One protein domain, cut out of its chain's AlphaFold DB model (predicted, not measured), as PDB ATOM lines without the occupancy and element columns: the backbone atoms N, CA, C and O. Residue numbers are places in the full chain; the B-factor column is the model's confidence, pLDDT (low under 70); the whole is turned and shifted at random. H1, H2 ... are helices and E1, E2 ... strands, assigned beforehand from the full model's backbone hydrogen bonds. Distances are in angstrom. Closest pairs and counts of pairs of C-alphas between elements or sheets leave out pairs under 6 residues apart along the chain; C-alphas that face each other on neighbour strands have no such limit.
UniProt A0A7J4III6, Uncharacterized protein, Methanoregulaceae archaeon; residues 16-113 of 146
ATOM      1  N   LEU A  16      30.276  28.140 -43.624       88.06
ATOM      2  CA  LEU A  16      31.632  28.617 -43.362       88.06
ATOM      3  C   LEU A  16      32.678  28.019 -44.309       88.06
ATOM      4  O   LEU A  16      33.541  28.746 -44.792       88.06
ATOM      5  N   ASP A  17      32.567  26.732 -44.652       90.38
ATOM      6  CA  ASP A  17      33.432  26.120 -45.669       90.38
ATOM      7  C   ASP A  17      33.220  26.790 -47.032       90.38
ATOM      8  O   ASP A  17      34.180  27.068 -47.753       90.38
ATOM      9  N   GLY A  18      31.961  27.088 -47.372       91.94
ATOM     10  CA  GLY A  18      31.598  27.809 -48.593       91.94
ATOM     11  C   GLY A  18      32.174  29.225 -48.630       91.94
ATOM     12  O   GLY A  18      32.761  29.622 -49.638       91.94
ATOM     13  N   LEU A  19      32.070  29.964 -47.524       92.44
ATOM     14  CA  LEU A  19      32.641  31.304 -47.386       92.44
ATOM     15  C   LEU A  19      34.173  31.282 -47.496       92.44
ATOM     16  O   LEU A  19      34.755  32.087 -48.221       92.44
ATOM     17  N   ALA A  20      34.834  30.320 -46.849       91.38
ATOM     18  CA  ALA A  20      36.284  30.164 -46.918       91.38
ATOM     19  C   ALA A  20      36.775  29.783 -48.326       91.38
ATOM     20  O   ALA A  20      37.875  30.163 -48.731       91.38
ATOM     21  N   VAL A  21      36.000  29.008 -49.092       92.50
ATOM     22  CA  VAL A  21      36.293  28.748 -50.513       92.50
ATOM     23  C   VAL A  21      36.134  30.029 -51.330       92.50
ATOM     24  O   VAL A  21      37.068  30.394 -52.039       92.50
ATOM     25  N   LEU A  22      35.020  30.748 -51.164       92.81
ATOM     26  CA  LEU A  22      34.755  32.011 -51.860       92.81
ATOM     27  C   LEU A  22      35.895  33.024 -51.670       92.81
ATOM     28  O   LEU A  22      36.370  33.613 -52.641       92.81
ATOM     29  N   LEU A  23      36.348  33.215 -50.429       91.69
ATOM     30  CA  LEU A  23      37.412  34.167 -50.103       91.69
ATOM     31  C   LEU A  23      38.761  33.748 -50.699       91.69
ATOM     32  O   LEU A  23      39.461  34.590 -51.257       91.69
ATOM     33  N   ARG A  24      39.102  32.454 -50.664       89.81
ATOM     34  CA  ARG A  24      40.351  31.938 -51.254       89.81
ATOM     35  C   ARG A  24      40.378  32.021 -52.775       89.81
ATOM     36  O   ARG A  24      41.406  32.380 -53.337       89.81
ATOM     37  N   GLU A  25      39.274  31.691 -53.442       91.31
ATOM     38  CA  GLU A  25      39.180  31.790 -54.904       91.31
ATOM     39  C   GLU A  25      39.285  33.240 -55.371       91.31
ATOM     40  O   GLU A  25      39.920  33.531 -56.384       91.31
ATOM     41  N   ARG A  26      38.680  34.160 -54.614       89.62
ATOM     42  CA  ARG A  26      38.700  35.585 -54.932       89.62
ATOM     43  C   ARG A  26      40.039  36.250 -54.616       89.62
ATOM     44  O   ARG A  26      40.474  37.111 -55.375       89.62
ATOM     45  N   TYR A  27      40.676  35.865 -53.514       88.31
ATOM     46  CA  TYR A  27      41.904  36.479 -53.013       88.31
ATOM     47  C   TYR A  27      42.988  35.422 -52.777       88.31
ATOM     48  O   TYR A  27      43.369  35.163 -51.634       88.31
ATOM     49  N   PRO A  28      43.528  34.816 -53.851       79.00
ATOM     50  CA  PRO A  28      44.482  33.710 -53.738       79.00
ATOM     51  C   PRO A  28      45.798  34.110 -53.059       79.00
ATOM     52  O   PRO A  28      46.505  33.250 -52.541       79.00
ATOM     53  N   ASN A  29      46.112  35.409 -53.050       70.56
ATOM     54  CA  ASN A  29      47.353  35.969 -52.524       70.56
ATOM     55  C   ASN A  29      47.107  36.993 -51.411       70.56
ATOM     56  O   ASN A  29      47.908  37.911 -51.291       70.56
ATOM     57  N   ALA A  30      46.005  36.899 -50.650       59.38
ATOM     58  CA  ALA A  30      45.724  37.845 -49.566       59.38
ATOM     59  C   ALA A  30      46.947  37.941 -48.628       59.38
ATOM     60  O   ALA A  30      47.252  36.969 -47.926       59.38
ATOM     61  N   PRO A  31      47.701  39.056 -48.638       55.75
ATOM     62  CA  PRO A  31      48.860  39.183 -47.782       55.75
ATOM     63  C   PRO A  31      48.364  39.270 -46.346       55.75
ATOM     64  O   PRO A  31      47.361  39.924 -46.055       55.75
ATOM     65  N   ARG A  32      49.106  38.660 -45.423       51.00
ATOM     66  CA  ARG A  32      48.958  38.956 -43.999       51.00
ATOM     67  C   ARG A  32      49.586  40.324 -43.751       51.00
ATOM     68  O   ARG A  32      50.743  40.431 -43.353       51.00
ATOM     69  N   TRP A  33      48.861  41.382 -44.090       54.03
ATOM     70  CA  TRP A  33      49.243  42.723 -43.685       54.03
ATOM     71  C   TRP A  33      49.244  42.753 -42.152       54.03
ATOM     72  O   TRP A  33      48.328  42.220 -41.524       54.03
ATOM     73  N   PHE A  34      50.290  43.320 -41.543       48.88
ATOM     74  CA  PHE A  34      50.297  43.618 -40.110       48.88
ATOM     75  C   PHE A  34      49.295  44.747 -39.872       48.88
ATOM     76  O   PHE A  34      49.645  45.922 -39.872       48.88
ATOM     77  N   ILE A  35      48.030  44.366 -39.772       63.59
ATOM     78  CA  ILE A  35      46.922  45.240 -39.444       63.59
ATOM     79  C   ILE A  35      46.448  44.822 -38.065       63.59
ATOM     80  O   ILE A  35      46.215  43.635 -37.825       63.59
ATOM     81  N   ASP A  36      46.278  45.798 -37.185       67.06
ATOM     82  CA  ASP A  36      45.582  45.588 -35.924       67.06
ATOM     83  C   ASP A  36      44.072  45.478 -36.206       67.06
ATOM     84  O   ASP A  36      43.325  46.454 -36.180       67.06
ATOM     85  N   LEU A  37      43.646  44.285 -36.629       74.50
ATOM     86  CA  LEU A  37      42.241  43.901 -36.732       74.50
ATOM     87  C   LEU A  37      41.830  43.143 -35.462       74.50
ATOM     88  O   LEU A  37      42.649  42.416 -34.889       74.50
ATOM     89  N   PRO A  38      40.554  43.229 -35.041       71.12
ATOM     90  CA  PRO A  38      40.047  42.338 -34.006       71.12
ATOM     91  C   PRO A  38      40.246  40.860 -34.413       71.12
ATOM     92  O   PRO A  38      40.201  40.550 -35.602       71.12
ATOM     93  N   PRO A  39      40.424  39.919 -33.462       74.44
ATOM     94  CA  PRO A  39      40.782  38.525 -33.769       74.44
ATOM     95  C   PRO A  39      39.802  37.767 -34.679       74.44
ATOM     96  O   PRO A  39      40.185  36.782 -35.306       74.44
ATOM     97  N   SER A  40      38.541  38.196 -34.717       82.25
ATOM     98  CA  SER A  40      37.464  37.657 -35.556       82.25
ATOM     99  C   SER A  40      37.470  38.205 -36.986       82.25
ATOM    100  O   SER A  40      36.687  37.728 -37.810       82.25
ATOM    101  N   ALA A  41      38.307  39.205 -37.283       88.06
ATOM    102  CA  ALA A  41      38.335  39.922 -38.549       88.06
ATOM    103  C   ALA A  41      39.612  39.650 -39.352       88.06
ATOM    104  O   ALA A  41      40.726  39.657 -38.832       88.06
ATOM    105  N   GLU A  42      39.444  39.479 -40.660       90.00
ATOM    106  CA  GLU A  42      40.537  39.306 -41.613       90.00
ATOM    107  C   GLU A  42      40.350  40.246 -42.810       90.00
ATOM    108  O   GLU A  42      39.238  40.438 -43.307       90.00
ATOM    109  N   SER A  43      41.445  40.853 -43.274       91.44
ATOM    110  CA  SER A  43      41.467  41.662 -44.495       91.44
ATOM    111  C   SER A  43      41.832  40.824 -45.717       91.44
ATOM    112  O   SER A  43      42.745  40.003 -45.651       91.44
ATOM    113  N   TYR A  44      41.226  41.128 -46.861       91.75
ATOM    114  CA  TYR A  44      41.481  40.456 -48.130       91.75
ATOM    115  C   TYR A  44      41.752  41.453 -49.259       91.75
ATOM    116  O   TYR A  44      41.125  42.513 -49.321       91.75
ATOM    117  N   GLY A  45      42.657  41.085 -50.171       89.25
ATOM    118  CA  GLY A  45      43.100  41.905 -51.305       89.25
ATOM    119  C   GLY A  45      44.572  42.327 -51.218       89.25
ATOM    120  O   GLY A  45      45.160  42.366 -50.136       89.25
ATOM    121  N   ASP A  46      45.161  42.641 -52.373       86.69
ATOM    122  CA  ASP A  46      46.483  43.268 -52.493       86.69
ATOM    123  C   ASP A  46      46.436  44.362 -53.580       86.69
ATOM    124  O   ASP A  46      46.477  44.038 -54.773       86.69
ATOM    125  N   PRO A  47      46.282  45.651 -53.208       89.69
ATOM    126  CA  PRO A  47      46.139  46.191 -51.844       89.69
ATOM    127  C   PRO A  47      44.855  45.738 -51.110       89.69
ATOM    128  O   PRO A  47      43.916  45.296 -51.774       89.69
ATOM    129  N   PRO A  48      44.759  45.876 -49.769       90.88
ATOM    130  CA  PRO A  48      43.572  45.485 -49.004       90.88
ATOM    131  C   PRO A  48      42.273  46.128 -49.506       90.88
ATOM    132  O   PRO A  48      42.167  47.350 -49.665       90.88
ATOM    133  N   GLU A  49      41.262  45.288 -49.725       94.31
ATOM    134  CA  GLU A  49      39.975  45.676 -50.294       94.31
ATOM    135  C   GLU A  49      38.806  45.551 -49.312       94.31
ATOM    136  O   GLU A  49      37.965  46.446 -49.196       94.31
ATOM    137  N   VAL A  50      38.737  44.412 -48.627       95.44
ATOM    138  CA  VAL A  50      37.579  43.985 -47.838       95.44
ATOM    139  C   VAL A  50      38.056  43.499 -46.482       95.44
ATOM    140  O   VAL A  50      39.102  42.867 -46.396       95.44
ATOM    141  N   VAL A  51      37.275  43.755 -45.439       94.81
ATOM    142  CA  VAL A  51      37.422  43.116 -44.130       94.81
ATOM    143  C   VAL A  51      36.200  42.240 -43.898       94.81
ATOM    144  O   VAL A  51      35.068  42.709 -44.032       94.81
ATOM    145  N   VAL A  52      36.428  40.968 -43.582       94.69
ATOM    146  CA  VAL A  52      35.369  40.035 -43.192       94.69
ATOM    147  C   VAL A  52      35.569  39.681 -41.736       94.69
ATOM    148  O   VAL A  52      36.637  39.212 -41.355       94.69
ATOM    149  N   GLU A  53      34.535  39.907 -40.938       93.62
ATOM    150  CA  GLU A  53      34.476  39.470 -39.551       93.62
ATOM    151  C   GLU A  53      33.452  38.346 -39.420       93.62
ATOM    152  O   GLU A  53      32.331  38.454 -39.926       93.62
ATOM    153  N   GLN A  54      33.832  37.265 -38.746       89.38
ATOM    154  CA  GLN A  54      32.970  36.108 -38.564       89.38
ATOM    155  C   GLN A  54      32.846  35.744 -37.087       89.38
ATOM    156  O   GLN A  54      33.842  35.465 -36.423       89.38
ATOM    157  N   ASN A  55      31.599  35.632 -36.629       86.38
ATOM    158  CA  ASN A  55      31.242  35.092 -35.322       86.38
ATOM    159  C   ASN A  55      30.371  33.827 -35.478       86.38
ATOM    160  O   ASN A  55      30.233  33.272 -36.573       86.38
ATOM    161  N   GLU A  56      29.809  33.327 -34.375       86.31
ATOM    162  CA  GLU A  56      29.064  32.060 -34.354       86.31
ATOM    163  C   GLU A  56      27.802  32.055 -35.234       86.31
ATOM    164  O   GLU A  56      27.435  30.998 -35.740       86.31
ATOM    165  N   ASP A  57      27.146  33.198 -35.448       90.62
ATOM    166  CA  ASP A  57      25.873  33.309 -36.179       90.62
ATOM    167  C   ASP A  57      25.850  34.412 -37.253       90.62
ATOM    168  O   ASP A  57      24.956  34.423 -38.104       90.62
ATOM    169  N   GLU A  58      26.836  35.310 -37.249       94.19
ATOM    170  CA  GLU A  58      26.898  36.492 -38.110       94.19
ATOM    171  C   GLU A  58      28.220  36.554 -38.891       94.19
ATOM    172  O   GLU A  58      29.301  36.304 -38.353       94.19
ATOM    173  N   VAL A  59      28.122  36.931 -40.167       95.94
ATOM    174  CA  VAL A  59      29.253  37.398 -40.978       95.94
ATOM    175  C   VAL A  59      29.050  38.873 -41.273       95.94
ATOM    176  O   VAL A  59      28.009  39.257 -41.805       95.94
ATOM    177  N   ARG A  60      30.040  39.701 -40.955       97.31
ATOM    178  CA  ARG A  60      30.046  41.136 -41.242       97.31
ATOM    179  C   ARG A  60      31.043  41.394 -42.359       97.31
ATOM    180  O   ARG A  60      32.169  40.904 -42.319       97.31
ATOM    181  N   VAL A  61      30.621  42.156 -43.361       97.69
ATOM    182  CA  VAL A  61      31.459  42.513 -44.504       97.69
ATOM    183  C   VAL A  61      31.609  44.023 -44.544       97.69
ATOM    184  O   VAL A  61      30.627  44.768 -44.622       97.69
ATOM    185  N   SER A  62      32.859  44.462 -44.515       97.50
ATOM    186  CA  SER A  62      33.243  45.863 -44.477       97.50
ATOM    187  C   SER A  62      34.202  46.184 -45.616       97.50
ATOM    188  O   SER A  62      35.000  45.349 -46.043       97.50
ATOM    189  N   ARG A  63      34.159  47.422 -46.096       96.69
ATOM    190  CA  ARG A  63      35.196  47.976 -46.963       96.69
ATOM    191  C   ARG A  63      36.433  48.262 -46.121       96.69
ATOM    192  O   ARG A  63      36.309  48.820 -45.031       96.69
ATOM    193  N   PHE A  64      37.610  47.903 -46.628       94.44
ATOM    194  CA  PHE A  64      38.863  48.275 -45.982       94.44
ATOM    195  C   PHE A  64      39.080  49.791 -46.058       94.44
ATOM    196  O   PHE A  64      38.990  50.379 -47.135       94.44
ATOM    197  N   GLU A  65      39.408  50.400 -44.926       92.44
ATOM    198  CA  GLU A  65      39.803  51.802 -44.790       92.44
ATOM    199  C   GLU A  65      40.930  51.865 -43.761       92.44
ATOM    200  O   GLU A  65      40.898  51.152 -42.752       92.44
ATOM    201  N   GLN A  66      41.920  52.710 -44.023       90.62
ATOM    202  CA  GLN A  66      43.067  52.905 -43.150       90.62
ATOM    203  C   GLN A  66      43.377  54.390 -43.050       90.62
ATOM    204  O   GLN A  66      43.532  55.068 -44.064       90.62
ATOM    205  N   ASP A  67      43.546  54.842 -41.817       86.31
ATOM    206  CA  ASP A  67      43.938  56.194 -41.468       86.31
ATOM    207  C   ASP A  67      45.345  56.202 -40.855       86.31
ATOM    208  O   ASP A  67      45.832  55.200 -40.324       86.31
ATOM    209  N   TRP A  68      45.998  57.363 -40.907       84.75
ATOM    210  CA  TRP A  68      47.297  57.616 -40.278       84.75
ATOM    211  C   TRP A  68      47.170  58.788 -39.301       84.75
ATOM    212  O   TRP A  68      47.580  59.904 -39.628       84.75
ATOM    213  N   PRO A  69      46.561  58.583 -38.119       82.69
ATOM    214  CA  PRO A  69      46.434  59.652 -37.131       82.69
ATOM    215  C   PRO A  69      47.801  60.114 -36.600       82.69
ATOM    216  O   PRO A  69      47.944  61.280 -36.233       82.69
ATOM    217  N   HIS A  70      48.805  59.228 -36.602       80.38
ATOM    218  CA  HIS A  70      50.184  59.522 -36.215       80.38
ATOM    219  C   HIS A  70      51.164  58.867 -37.205       80.38
ATOM    220  O   HIS A  70      50.839  57.831 -37.803       80.38
ATOM    221  N   PRO A  71      52.377  59.426 -37.386       79.38
ATOM    222  CA  PRO A  71      53.425  58.764 -38.154       79.38
ATOM    223  C   PRO A  71      53.702  57.358 -37.609       79.38
ATOM    224  O   PRO A  71      53.822  57.170 -36.402       79.38
ATOM    225  N   HIS A  72      53.833  56.379 -38.506       78.62
ATOM    226  CA  HIS A  72      54.127  54.972 -38.186       78.62
ATOM    227  C   HIS A  72      53.050  54.202 -37.401       78.62
ATOM    228  O   HIS A  72      53.269  53.032 -37.097       78.62
ATOM    229  N   GLU A  73      51.887  54.796 -37.138       81.81
ATOM    230  CA  GLU A  73      50.786  54.151 -36.415       81.81
ATOM    231  C   GLU A  73      49.525  54.121 -37.296       81.81
ATOM    232  O   GLU A  73      48.654  54.989 -37.180       81.81
ATOM    233  N   PRO A  74      49.439  53.167 -38.244       85.25
ATOM    234  CA  PRO A  74      48.254  53.023 -39.071       85.25
ATOM    235  C   PRO A  74      47.103  52.466 -38.232       85.25
ATOM    236  O   PRO A  74      47.260  51.473 -37.522       85.25
ATOM    237  N   VAL A  75      45.925  53.067 -38.369       87.06
ATOM    238  CA  VAL A  75      44.693  52.579 -37.747       87.06
ATOM    239  C   VAL A  75      43.752  52.122 -38.847       87.06
ATOM    240  O   VAL A  75      43.441  52.883 -39.761       87.06
ATOM    241  N   VAL A  76      43.289  50.877 -38.767       88.38
ATOM    242  CA  VAL A  76      42.289  50.356 -39.702       88.38
ATOM    243  C   VAL A  76      40.898  50.562 -39.129       88.38
ATOM    244  O   VAL A  76      40.600  50.145 -38.013       88.38
ATOM    245  N   ASN A  77      40.049  51.222 -39.912       90.06
ATOM    246  CA  ASN A  77      38.707  51.628 -39.511       90.06
ATOM    247  C   ASN A  77      37.678  51.166 -40.556       90.06
ATOM    248  O   ASN A  77      37.167  51.979 -41.327       90.06
ATOM    249  N   PRO A  78      37.399  49.851 -40.646       93.31
ATOM    250  CA  PRO A  78      36.595  49.300 -41.727       93.31
ATOM    251  C   PRO A  78      35.182  49.884 -41.735       93.31
ATOM    252  O   PRO A  78      34.509  49.946 -40.707       93.31
ATOM    253  N   VAL A  79      34.685  50.234 -42.919       95.50
ATOM    254  CA  VAL A  79      33.319  50.748 -43.076       95.50
ATOM    255  C   VAL A  79      32.384  49.579 -43.351       95.50
ATOM    256  O   VAL A  79      32.480  48.948 -44.403       95.50
ATOM    257  N   LEU A  80      31.483  49.282 -42.412       97.12
ATOM    258  CA  LEU A  80      30.508  48.197 -42.543       97.12
ATOM    259  C   LEU A  80      29.562  48.448 -43.722       97.12
ATOM    260  O   LEU A  80      28.871  49.465 -43.758       97.12
ATOM    261  N   LEU A  81      29.491  47.494 -44.652       97.88
ATOM    262  CA  LEU A  81      28.507  47.513 -45.739       97.88
ATOM    263  C   LEU A  81      27.246  46.740 -45.365       97.88
ATOM    264  O   LEU A  81      26.144  47.126 -45.746       97.88
ATOM    265  N   GLY A  82      27.406  45.646 -44.628       97.69
ATOM    266  CA  GLY A  82      26.287  44.829 -44.196       97.69
ATOM    267  C   GLY A  82      26.725  43.609 -43.409       97.69
ATOM    268  O   GLY A  82      27.909  43.272 -43.339       97.69
ATOM    269  N   SER A  83      25.739  42.944 -42.819       97.25
ATOM    270  CA  SER A  83      25.936  41.691 -42.111       97.25
ATOM    271  C   SER A  83      24.890  40.651 -42.497       97.25
ATOM    272  O   SER A  83      23.795  40.973 -42.963       97.25
ATOM    273  N   VAL A  84      25.263  39.382 -42.352       97.44
ATOM    274  CA  VAL A  84      24.455  38.221 -42.715       97.44
ATOM    275  C   VAL A  84      24.357  37.301 -41.504       97.44
ATOM    276  O   VAL A  84      25.344  36.671 -41.120       97.44
ATOM    277  N   ARG A  85      23.154  37.195 -40.925       96.19
ATOM    278  CA  ARG A  85      22.813  36.188 -39.906       96.19
ATOM    279  C   ARG A  85      22.596  34.840 -40.583       96.19
ATOM    280  O   ARG A  85      21.491  34.493 -40.995       96.19
ATOM    281  N   TRP A  86      23.676  34.102 -40.794       92.56
ATOM    282  CA  TRP A  86      23.687  32.960 -41.707       92.56
ATOM    283  C   TRP A  86      22.918  31.744 -41.176       92.56
ATOM    284  O   TRP A  86      22.460  30.928 -41.972       92.56
ATOM    285  N   GLN A  87      22.731  31.635 -39.855       91.56
ATOM    286  CA  GLN A  87      21.930  30.568 -39.240       91.56
ATOM    287  C   GLN A  87      20.419  30.729 -39.481       91.56
ATOM    288  O   GLN A  87      19.678  29.752 -39.410       91.56
ATOM    289  N   GLU A  88      19.962  31.944 -39.801       93.62
ATOM    290  CA  GLU A  88      18.551  32.257 -40.078       93.62
ATOM    291  C   GLU A  88      18.184  32.062 -41.559       93.62
ATOM    292  O   GLU A  88      17.032  32.234 -41.959       93.62
ATOM    293  N   LEU A  89      19.162  31.700 -42.392       93.44
ATOM    294  CA  LEU A  89      19.033  31.630 -43.840       93.44
ATOM    295  C   LEU A  89      19.387  30.239 -44.364       93.44
ATOM    296  O   LEU A  89      20.174  29.491 -43.782       93.44
ATOM    297  N   ALA A  90      18.853  29.898 -45.537       93.81
ATOM    298  CA  ALA A  90      19.364  28.753 -46.277       93.81
ATOM    299  C   ALA A  90      20.848  29.000 -46.640       93.81
ATOM    300  O   ALA A  90      21.158  30.090 -47.130       93.81
ATOM    301  N   PRO A  91      21.759  28.014 -46.496       92.00
ATOM    302  CA  PRO A  91      23.196  28.224 -46.711       92.00
ATOM    303  C   PRO A  91      23.557  28.848 -48.064       92.00
ATOM    304  O   PRO A  91      24.429  29.707 -48.135       92.00
ATOM    305  N   ALA A  92      22.855  28.460 -49.134       92.44
ATOM    306  CA  ALA A  92      23.063  29.027 -50.465       92.44
ATOM    307  C   ALA A  92      22.689  30.519 -50.540       92.44
ATOM    308  O   ALA A  92      23.380  31.291 -51.194       92.44
ATOM    309  N   VAL A  93      21.626  30.930 -49.840       95.88
ATOM    310  CA  VAL A  93      21.186  32.332 -49.780       95.88
ATOM    311  C   VAL A  93      22.176  33.160 -48.966       95.88
ATOM    312  O   VAL A  93      22.596  34.219 -49.421       95.88
ATOM    313  N   ALA A  94      22.597  32.666 -47.799       96.06
ATOM    314  CA  ALA A  94      23.595  33.345 -46.974       96.06
ATOM    315  C   ALA A  94      24.915  33.555 -47.733       96.06
ATOM    316  O   ALA A  94      25.499  34.639 -47.677       96.06
ATOM    317  N   LEU A  95      25.369  32.533 -48.471       95.88
ATOM    318  CA  LEU A  95      26.601  32.605 -49.255       95.88
ATOM    319  C   LEU A  95      26.497  33.624 -50.395       95.88
ATOM    320  O   LEU A  95      27.431  34.396 -50.600       95.88
ATOM    321  N   GLU A  96      25.364  33.668 -51.097       97.44
ATOM    322  CA  GLU A  96      25.139  34.644 -52.165       97.44
ATOM    323  C   GLU A  96      25.086  36.081 -51.626       97.44
ATOM    324  O   GLU A  96      25.693  36.981 -52.203       97.44
ATOM    325  N   LEU A  97      24.451  36.308 -50.472       98.06
ATOM    326  CA  LEU A  97      24.467  37.623 -49.822       98.06
ATOM    327  C   LEU A  97      25.889  38.051 -49.438       98.06
ATOM    328  O   LEU A  97      26.273  39.193 -49.691       98.06
ATOM    329  N   CYS A  98      26.693  37.136 -48.884       97.75
ATOM    330  CA  CYS A  98      28.099  37.415 -48.588       97.75
ATOM    331  C   CYS A  98      28.876  37.757 -49.864       97.75
ATOM    332  O   CYS A  98      29.641  38.719 -49.868       97.75
ATOM    333  N   ARG A  99      28.651  37.021 -50.959       98.00
ATOM    334  CA  ARG A  99      29.273  37.292 -52.261       98.00
ATOM    335  C   ARG A  99      28.967  38.705 -52.750       98.00
ATOM    336  O   ARG A  99      29.901  39.428 -53.079       98.00
ATOM    337  N   LEU A 100      27.698  39.112 -52.733       98.38
ATOM    338  CA  LEU A 100      27.276  40.448 -53.159       98.38
ATOM    339  C   LEU A 100      27.906  41.556 -52.303       98.38
ATOM    340  O   LEU A 100      28.387  42.552 -52.843       98.38
ATOM    341  N   LEU A 101      27.948  41.377 -50.978       98.56
ATOM    342  CA  LEU A 101      28.584  42.335 -50.069       98.56
ATOM    343  C   LEU A 101      30.095  42.440 -50.312       98.56
ATOM    344  O   LEU A 101      30.634  43.545 -50.348       98.56
ATOM    345  N   ILE A 102      30.774  41.307 -50.506       97.94
ATOM    346  CA  ILE A 102      32.211  41.263 -50.811       97.94
ATOM    347  C   ILE A 102      32.478  41.935 -52.162       97.94
ATOM    348  O   ILE A 102      33.424  42.712 -52.285       97.94
ATOM    349  N   ASP A 103      31.647  41.669 -53.171       97.75
ATOM    350  CA  ASP A 103      31.750  42.295 -54.489       97.75
ATOM    351  C   ASP A 103      31.630  43.815 -54.415       97.75
ATOM    352  O   ASP A 103      32.458  44.530 -54.988       97.75
ATOM    353  N   GLU A 104      30.646  44.309 -53.669       98.31
ATOM    354  CA  GLU A 104      30.432  45.739 -53.501       98.31
ATOM    355  C   GLU A 104      31.553  46.402 -52.689       98.31
ATOM    356  O   GLU A 104      32.075  47.437 -53.113       98.31
ATOM    357  N   ALA A 105      31.991  45.789 -51.584       97.69
ATOM    358  CA  ALA A 105      33.107  46.287 -50.776       97.69
ATOM    359  C   ALA A 105      34.384  46.413 -51.621       97.69
ATOM    360  O   ALA A 105      34.997  47.484 -51.669       97.69
ATOM    361  N   SER A 106      34.726  45.360 -52.374       96.69
ATOM    362  CA  SER A 106      35.856  45.377 -53.304       96.69
ATOM    363  C   SER A 106      35.737  46.475 -54.349       96.69
ATOM    364  O   SER A 106      36.703  47.179 -54.640       96.69
ATOM    365  N   ARG A 107      34.559  46.603 -54.973       97.88
ATOM    366  CA  ARG A 107      34.323  47.564 -56.051       97.88
ATOM    367  C   ARG A 107      34.508  48.991 -55.551       97.88
ATOM    368  O   ARG A 107      35.209  49.767 -56.199       97.88
ATOM    369  N   GLN A 108      33.921  49.320 -54.400       97.50
ATOM    370  CA  GLN A 108      34.085  50.630 -53.774       97.50
ATOM    371  C   GLN A 108      35.550  50.896 -53.422       97.50
ATOM    372  O   GLN A 108      36.062  51.979 -53.708       97.50
ATOM    373  N   ARG A 109      36.248  49.905 -52.856       96.06
ATOM    374  CA  ARG A 109      37.641  50.076 -52.443       96.06
ATOM    375  C   ARG A 109      38.578  50.264 -53.629       96.06
ATOM    376  O   ARG A 109      39.320  51.243 -53.664       96.06
ATOM    377  N   ARG A 110      38.477  49.419 -54.655       96.19
ATOM    378  CA  ARG A 110      39.284  49.537 -55.881       96.19
ATOM    379  C   ARG A 110      39.100  50.876 -56.593       96.19
ATOM    380  O   ARG A 110      40.062  51.398 -57.146       96.19
ATOM    381  N   ALA A 111      37.905  51.471 -56.547       96.81
ATOM    382  CA  ALA A 111      37.655  52.795 -57.129       96.81
ATOM    383  C   ALA A 111      38.444  53.930 -56.437       96.81
ATOM    384  O   ALA A 111      38.692  54.981 -57.037       96.81
ATOM    385  N   SER A 112      38.865  53.728 -55.185       95.31
ATOM    386  CA  SER A 112      39.705  54.682 -54.451       95.31
ATOM    387  C   SER A 112      41.193  54.576 -54.801       95.31
ATOM    388  O   SER A 112      41.935  55.530 -54.578       95.31
ATOM    389  N   PHE A 113      41.631  53.459 -55.388       95.50
ATOM    390  CA  PHE A 113      43.043  53.235 -55.682       95.50
ATOM    391  C   PHE A 113      43.560  54.169 -56.772       95.50
ATOM    392  O   PHE A 113      42.828  54.600 -57.671       95.50
TER     393      PHE A 113
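What this domain is: This is residues 16 to 113 of the 146 residues of an uncharacterized protein of Methanoregulaceae archaeon (UniProt A0A7J4III6). A twisted antiparallel sheet of four strands has one long helix, H2, lying along one of its faces, while the hairpin of E4 and E5 carries the lines of E3 and E6 on past the sheet's end as a two-stranded arm. The shorter helix H1 sits beside the first part of H2 and only grazes the sheet. The 98 printed residues hold two named helices and six named strands, in the order H1 E1 E2 E3 E4 E5 E6 H2; the large sheet runs E1 E2 E3 E6, and the class is mixed. The whole is compact, with a radius of gyration of the C-alphas of 13.4 A, but its spans of 46 by 23 by 20 A make it only just elongated.

Where its parts are: In the sheet, E1 is residues 41 to 44, E2 residues 50 to 54, E3 residues 58 to 63, 16.7 A long, and E6 residues 79 to 85, 18.2 A long. C-alpha 41 stands at (38.335, 39.922, -38.549). E4 is residues 66 to 70 and E5 residues 73 to 76. H2, residues 91 to 112, measures 32.1 A and ends with C-alpha 112 at (39.705, 54.682, -54.451). H1, residues 16 to 26, measures 15.2 A and begins with C-alpha 16 at (31.632, 28.617, -43.362).

How they stand to each other: E1, E2 and E3 form a meander, each strand the antiparallel neighbour of the one before; E1 and E6 are the edge strands. N 42 and O 52 of the hairpin E1 and E2 are 2.9 A apart, within hydrogen-bond range, as are N 51 and O 62 of the hairpin E2 and E3 at 2.8 A and N 59 and O 84 of E3 and E6 at 2.9 A. The sheet is twisted, with C-alphas up to 4.2 A off its best plane. H2 is on one face, giving two layers, a helix layer and a sheet layer, at a height over the sheet of 8.3 A. It lies over E3 and runs along the strands, at 0 degrees to E3 on the local plane; 12 of its C-alphas fall on E3 and 2 on E2, which it is only just not over. The closest C-alphas of E3 and H2 are those of Arg 63 and Ala 105, 4.7 A apart. With residues 95 to 99 alone H2 touches H1, the closest C-alphas being those of Leu 19 and Leu 95, 6.5 A apart; they run the same way at a shallow tilt of 32 degrees, only just short of steep. E3 runs on into E4 at 68 degrees, and E5 into E6 at 43 degrees. In the hairpin E4 and E5, N 67 and O 75 are 2.8 A apart; both strands are apart from H2. Each O i to N i+4 pair is within hydrogen-bond range in H1, and 17 of 18 are in H2.

The domain as a whole: The C-alphas farthest apart, of Pro 71 and Ala 90, are 46.1 A from each other. The printed part has no cut. The link from H1 to E1, residues 27 to 40, is long, and the other links are tight. Mean pLDDT of the printed part is 89.1, and residues 30 to 36 are under 70.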